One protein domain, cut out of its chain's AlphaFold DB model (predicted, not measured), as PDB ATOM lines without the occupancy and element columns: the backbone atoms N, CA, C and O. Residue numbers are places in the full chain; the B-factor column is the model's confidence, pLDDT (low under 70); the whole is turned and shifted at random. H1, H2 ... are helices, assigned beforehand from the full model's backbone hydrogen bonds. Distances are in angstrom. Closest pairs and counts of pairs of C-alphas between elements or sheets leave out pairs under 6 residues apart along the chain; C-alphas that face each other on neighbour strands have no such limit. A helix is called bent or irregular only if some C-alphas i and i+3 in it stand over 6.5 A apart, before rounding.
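AT A GLANCE: This is residues 158 to 207 of the 268 residues of the protein "CCCH-type zinc finger-containing protein" of Blastocystis sp. subtype 1 (strain ATCC 50177 / NandII) (UniProt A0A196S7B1). A small knot of loops around one short helix, H1, sits on the first half of a long straight helix, H2, whose far end sticks out as an arm at residues 198 to 207. Nineteen residues with no named element, 168 to 186, make a long loop from H1 to the start of H2. The printed part has 50 residues with two named helices, H1 then H2, and no named strand; its class is all helix, though the helices hold 24 of the 50 residues. It is only just compact, close to loose, with a radius of gyration of the C-alphas of 11.3 A, and it spans 33 by 24 by 17 A.

HOW THE PARTS SIT: H1, residues 164 to 167, touches H2, residues 187 to 206, with 4 pairs of C-alphas within 8 A. The closest C-alphas of the two are those of Met 164 and Leu 193, 6.5 A apart. H2 touches H1 with residues 190 to 197 alone, and their centres are 11.2 A apart. In H2 every O i to N i+4 pair is within hydrogen-bond range; H1 is too short for such a pair, and its one O i to N i+3 pair is not within range.

IN THESE COORDINATES: The printed part begins at Thr 158, with its C-alpha at (74.000, 75.611, 57.544). H1 runs from C-alpha 164 at (77.271, 69.779, 48.353) to C-alpha 167, 5.4 A. H2 runs from C-alpha 187 at (72.477, 79.309, 39.626) to C-alpha 206 at (97.566, 67.891, 46.623), 28.4 A, and is not bent.

THE WHOLE: The two C-alphas farthest apart are those of Ala 184 and Thr 207, 33.4 A. Without residues 198 to 207, which stand free, the remaining 40 residues span 24 by 18 by 14 A. The link from H1 to H2 is long, and the printed part has no cut. The mean pLDDT of the printed part is 87.3, and no printed residue is under 70.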
ATOM      1  N   THR A 158      73.975  76.721  58.497       82.75
ATOM      2  CA  THR A 158      74.000  75.611  57.544       82.75
ATOM      3  C   THR A 158      72.811  75.618  56.587       82.75
ATOM      4  O   THR A 158      72.896  74.990  55.534       82.75
ATOM      5  N   LYS A 159      71.719  76.332  56.896       81.62
ATOM      6  CA  LYS A 159      70.512  76.364  56.055       81.62
ATOM      7  C   LYS A 159      70.674  77.268  54.837       81.62
ATOM      8  O   LYS A 159      70.081  77.001  53.801       81.62
ATOM      9  N   THR A 160      71.514  78.296  54.936       81.94
ATOM     10  CA  THR A 160      71.821  79.192  53.805       81.94
ATOM     11  C   THR A 160      72.623  78.512  52.696       81.94
ATOM     12  O   THR A 160      72.679  79.006  51.571       81.94
ATOM     13  N   VAL A 161      73.245  77.373  53.004       83.44
ATOM     14  CA  VAL A 161      74.157  76.661  52.114       83.44
ATOM     15  C   VAL A 161      73.523  75.366  51.655       83.44
ATOM     16  O   VAL A 161      73.124  74.524  52.461       83.44
ATOM     17  N   GLY A 162      73.490  75.184  50.342       87.88
ATOM     18  CA  GLY A 162      73.051  73.939  49.736       87.88
ATOM     19  C   GLY A 162      73.978  72.782  50.082       87.88
ATOM     20  O   GLY A 162      75.199  72.923  50.153       87.88
ATOM     21  N   CYS A 163      73.411  71.599  50.264       89.62
ATOM     22  CA  CYS A 163      74.178  70.396  50.508       89.62
ATOM     23  C   CYS A 163      74.993  70.034  49.266       89.62
ATOM     24  O   CYS A 163      74.460  69.615  48.237       89.62
ATOM     25  N   MET A 164      76.312  70.133  49.396       88.12
ATOM     26  CA  MET A 164      77.271  69.779  48.353       88.12
ATOM     27  C   MET A 164      77.079  68.334  47.858       88.12
ATOM     28  O   MET A 164      77.064  68.079  46.658       88.12
ATOM     29  N   PHE A 165      76.831  67.393  48.775       89.50
ATOM     30  CA  PHE A 165      76.591  65.982  48.446       89.50
ATOM     31  C   PHE A 165      75.284  65.762  47.685       89.50
ATOM     32  O   PHE A 165      75.204  64.865  46.850       89.50
ATOM     33  N   PHE A 166      74.259  66.575  47.942       91.12
ATOM     34  CA  PHE A 166      72.978  66.461  47.254       91.12
ATOM     35  C   PHE A 166      73.013  67.112  45.868       91.12
ATOM     36  O   PHE A 166      72.561  66.502  44.905       91.12
ATOM     37  N   HIS A 167      73.582  68.313  45.736       90.25
ATOM     38  CA  HIS A 167      73.573  69.039  44.461       90.25
ATOM     39  C   HIS A 167      74.684  68.613  43.495       90.25
ATOM     40  O   HIS A 167      74.447  68.616  42.288       90.25
ATOM     41  N   ILE A 168      75.868  68.242  43.999       90.12
ATOM     42  CA  ILE A 168      77.033  67.889  43.170       90.12
ATOM     43  C   ILE A 168      77.130  66.375  42.996       90.12
ATOM     44  O   ILE A 168      77.000  65.879  41.883       90.12
ATOM     45  N   MET A 169      77.298  65.630  44.093       87.75
ATOM     46  CA  MET A 169      77.512  64.176  44.032       87.75
ATOM     47  C   MET A 169      76.222  63.350  43.930       87.75
ATOM     48  O   MET A 169      76.290  62.154  43.662       87.75
ATOM     49  N   ARG A 170      75.048  63.963  44.146       87.94
ATOM     50  CA  ARG A 170      73.731  63.298  44.151       87.94
ATOM     51  C   ARG A 170      73.644  62.096  45.115       87.94
ATOM     52  O   ARG A 170      72.827  61.206  44.907       87.94
ATOM     53  N   ASN A 171      74.456  62.070  46.178       90.06
ATOM     54  CA  ASN A 171      74.640  60.912  47.068       90.06
ATOM     55  C   ASN A 171      74.576  61.258  48.572       90.06
ATOM     56  O   ASN A 171      75.244  60.630  49.394       90.06
ATOM     57  N   CYS A 172      73.800  62.274  48.955       90.50
ATOM     58  CA  CYS A 172      73.686  62.665  50.361       90.50
ATOM     59  C   CYS A 172      73.084  61.534  51.219       90.50
ATOM     60  O   CYS A 172      71.899  61.229  51.106       90.50
ATOM     61  N   THR A 173      73.876  60.960  52.129       89.75
ATOM     62  CA  THR A 173      73.452  59.868  53.031       89.75
ATOM     63  C   THR A 173      72.568  60.330  54.187       89.75
ATOM     64  O   THR A 173      71.921  59.514  54.835       89.75
ATOM     65  N   ARG A 174      72.530  61.640  54.460       86.75
ATOM     66  CA  ARG A 174      71.778  62.225  55.581       86.75
ATOM     67  C   ARG A 174      70.294  62.444  55.272       86.75
ATOM     68  O   ARG A 174      69.533  62.705  56.199       86.75
ATOM     69  N   GLY A 175      69.890  62.335  54.002       85.88
ATOM     70  CA  GLY A 175      68.496  62.498  53.582       85.88
ATOM     71  C   GLY A 175      67.895  63.823  54.065       85.88
ATOM     72  O   GLY A 175      68.508  64.875  53.907       85.88
ATOM     73  N   GLU A 176      66.716  63.768  54.678       83.38
ATOM     74  CA  GLU A 176      65.984  64.940  55.190       83.38
ATOM     75  C   GLU A 176      66.585  65.528  56.477       83.38
ATOM     76  O   GLU A 176      66.447  66.718  56.737       83.38
ATOM     77  N   ASN A 177      67.352  64.735  57.233       86.38
ATOM     78  CA  ASN A 177      68.069  65.185  58.433       86.38
ATOM     79  C   ASN A 177      69.446  65.786  58.098       86.38
ATOM     80  O   ASN A 177      70.348  65.859  58.942       86.38
ATOM     81  N   CYS A 178      69.655  66.190  56.844       89.00
ATOM     82  CA  CYS A 178      70.871  66.869  56.447       89.00
ATOM     83  C   CYS A 178      70.958  68.244  57.116       89.00
ATOM     84  O   CYS A 178      70.006  69.015  57.152       89.00
ATOM     85  N   ARG A 179      72.147  68.574  57.626       86.88
ATOM     86  CA  ARG A 179      72.413  69.884  58.241       86.88
ATOM     87  C   ARG A 179      72.370  71.009  57.202       86.88
ATOM     88  O   ARG A 179      72.075  72.142  57.560       86.88
ATOM     89  N   PHE A 180      72.684  70.690  55.947       88.81
ATOM     90  CA  PHE A 180      72.703  71.619  54.820       88.81
ATOM     91  C   PHE A 180      71.397  71.545  54.028       88.81
ATOM     92  O   PHE A 180      70.782  70.481  53.960       88.81
ATOM     93  N   SER A 181      71.001  72.647  53.391       90.00
ATOM     94  CA  SER A 181      69.731  72.714  52.662       90.00
ATOM     95  C   SER A 181      69.724  71.814  51.420       90.00
ATOM     96  O   SER A 181      70.700  71.760  50.675       90.00
ATOM     97  N   HIS A 182      68.625  71.094  51.193       91.25
ATOM     98  CA  HIS A 182      68.354  70.355  49.947       91.25
ATOM     99  C   HIS A 182      67.417  71.129  49.003       91.25
ATOM    100  O   HIS A 182      66.975  70.597  47.985       91.25
ATOM    101  N   GLU A 183      67.090  72.373  49.350       88.50
ATOM    102  CA  GLU A 183      66.214  73.226  48.555       88.50
ATOM    103  C   GLU A 183      66.869  73.616  47.223       88.50
ATOM    104  O   GLU A 183      68.094  73.613  47.072       88.50
ATOM    105  N   ALA A 184      66.049  73.927  46.221       86.88
ATOM    106  CA  ALA A 184      66.546  74.348  44.920       86.88
ATOM    107  C   ALA A 184      67.312  75.674  45.052       86.88
ATOM    108  O   ALA A 184      66.728  76.715  45.338       86.88
ATOM    109  N   LEU A 185      68.627  75.628  44.831       88.38
ATOM    110  CA  LEU A 185      69.471  76.819  44.847       88.38
ATOM    111  C   LEU A 185      69.402  77.581  43.528       88.38
ATOM    112  O   LEU A 185      69.196  76.996  42.460       88.38
ATOM    113  N   THR A 186      69.656  78.886  43.605       91.69
ATOM    114  CA  THR A 186      69.880  79.708  42.415       91.69
ATOM    115  C   THR A 186      71.165  79.282  41.702       91.69
ATOM    116  O   THR A 186      72.057  78.659  42.289       91.69
ATOM    117  N   GLU A 187      71.286  79.631  40.421       89.94
ATOM    118  CA  GLU A 187      72.477  79.309  39.626       89.94
ATOM    119  C   GLU A 187      73.763  79.874  40.255       89.94
ATOM    120  O   GLU A 187      74.780  79.183  40.315       89.94
ATOM    121  N   GLU A 188      73.696  81.081  40.823       89.00
ATOM    122  CA  GLU A 188      74.816  81.729  41.514       89.00
ATOM    123  C   GLU A 188      75.276  80.939  42.747       89.00
ATOM    124  O   GLU A 188      76.469  80.686  42.937       89.00
ATOM    125  N   GLN A 189      74.330  80.494  43.575       87.69
ATOM    126  CA  GLN A 189      74.630  79.700  44.764       87.69
ATOM    127  C   GLN A 189      75.174  78.314  44.392       87.69
ATOM    128  O   GLN A 189      76.089  77.807  45.044       87.69
ATOM    129  N   MET A 190      74.652  77.708  43.320       89.62
ATOM    130  CA  MET A 190      75.157  76.439  42.804       89.62
ATOM    131  C   MET A 190      76.583  76.580  42.257       89.62
ATOM    132  O   MET A 190      77.416  75.707  42.507       89.62
ATOM    133  N   ALA A 191      76.890  77.667  41.546       90.38
ATOM    134  CA  ALA A 191      78.240  77.955  41.065       90.38
ATOM    135  C   ALA A 191      79.224  78.150  42.229       90.38
ATOM    136  O   ALA A 191      80.317  77.584  42.217       90.38
ATOM    137  N   HIS A 192      78.814  78.876  43.272       86.56
ATOM    138  CA  HIS A 192      79.617  79.048  44.480       86.56
ATOM    139  C   HIS A 192      79.887  77.711  45.189       86.56
ATOM    140  O   HIS A 192      81.028  77.418  45.542       86.56
ATOM    141  N   LEU A 193      78.870  76.855  45.334       88.25
ATOM    142  CA  LEU A 193      79.027  75.512  45.905       88.25
ATOM    143  C   LEU A 193      79.988  74.631  45.105       88.25
ATOM    144  O   LEU A 193      80.820  73.950  45.702       88.25
ATOM    145  N   LYS A 194      79.897  74.657  43.771       90.75
ATOM    146  CA  LYS A 194      80.822  73.932  42.887       90.75
ATOM    147  C   LYS A 194      82.255  74.417  43.064       90.75
ATOM    148  O   LYS A 194      83.139  73.602  43.280       90.75
ATOM    149  N   SER A 195      82.470  75.733  43.097       89.81
ATOM    150  CA  SER A 195      83.805  76.289  43.340       89.81
ATOM    151  C   SER A 195      84.393  75.821  44.671       89.81
ATOM    152  O   SER A 195      85.588  75.550  44.738       89.81
ATOM    153  N   ILE A 196      83.585  75.725  45.732       87.38
ATOM    154  CA  ILE A 196      84.076  75.227  47.021       87.38
ATOM    155  C   ILE A 196      84.400  73.728  46.949       87.38
ATOM    156  O   ILE A 196      85.409  73.296  47.504       87.38
ATOM    157  N   TYR A 197      83.572  72.937  46.267       89.19
ATOM    158  CA  TYR A 197      83.818  71.509  46.066       89.19
ATOM    159  C   TYR A 197      85.131  71.252  45.324       89.19
ATOM    160  O   TYR A 197      85.960  70.492  45.818       89.19
ATOM    161  N   ASP A 198      85.351  71.949  44.209       90.31
ATOM    162  CA  ASP A 198      86.563  71.817  43.402       90.31
ATOM    163  C   ASP A 198      87.810  72.185  44.222       90.31
ATOM    164  O   ASP A 198      88.826  71.495  44.177       90.31
ATOM    165  N   GLU A 199      87.737  73.236  45.049       87.69
ATOM    166  CA  GLU A 199      88.829  73.575  45.967       87.69
ATOM    167  C   GLU A 199      89.108  72.459  46.984       87.69
ATOM    168  O   GLU A 199      90.271  72.151  47.255       87.69
ATOM    169  N   LEU A 200      88.067  71.841  47.548       85.44
ATOM    170  CA  LEU A 200      88.213  70.733  48.495       85.44
ATOM    171  C   LEU A 200      88.777  69.472  47.826       85.44
ATOM    172  O   LEU A 200      89.532  68.735  48.463       85.44
ATOM    173  N   GLU A 201      88.428  69.202  46.568       87.62
ATOM    174  CA  GLU A 201      89.002  68.100  45.791       87.62
ATOM    175  C   GLU A 201      90.479  68.329  45.478       87.62
ATOM    176  O   GLU A 201      91.299  67.439  45.713       87.62
ATOM    177  N   LEU A 202      90.844  69.533  45.029       86.69
ATOM    178  CA  LEU A 202      92.241  69.892  44.777       86.69
ATOM    179  C   LEU A 202      93.089  69.774  46.047       86.69
ATOM    180  O   LEU A 202      94.220  69.295  45.992       86.69
ATOM    181  N   GLU A 203      92.542  70.150  47.205       84.81
ATOM    182  CA  GLU A 203      93.222  69.973  48.489       84.81
ATOM    183  C   GLU A 203      93.484  68.497  48.807       84.81
ATOM    184  O   GLU A 203      94.603  68.162  49.195       84.81
ATOM    185  N   LYS A 204      92.504  67.612  48.586       84.81
ATOM    186  CA  LYS A 204      92.670  66.158  48.771       84.81
ATOM    187  C   LYS A 204      93.706  65.566  47.814       84.81
ATOM    188  O   LYS A 204      94.473  64.700  48.221       84.81
ATOM    189  N   GLN A 205      93.748  66.040  46.569       81.25
ATOM    190  CA  GLN A 205      94.691  65.547  45.564       81.25
ATOM    191  C   GLN A 205      96.117  66.075  45.781       81.25
ATOM    192  O   GLN A 205      97.086  65.421  45.405       81.25
ATOM    193  N   SER A 206      96.262  67.259  46.384       77.88
ATOM    194  CA  SER A 206      97.566  67.891  46.623       77.88
ATOM    195  C   SER A 206      98.373  67.254  47.757       77.88
ATOM    196  O   SER A 206      99.598  67.382  47.784       77.88
ATOM    197  N   THR A 207      97.724  66.556  48.693       75.62
ATOM    198  CA  THR A 207      98.439  65.778  49.703       75.62
ATOM    199  C   THR A 207      98.972  64.510  49.048       75.62
ATOM    200  O   THR A 207      98.218  63.562  48.837       75.62
TER     201      THR A 207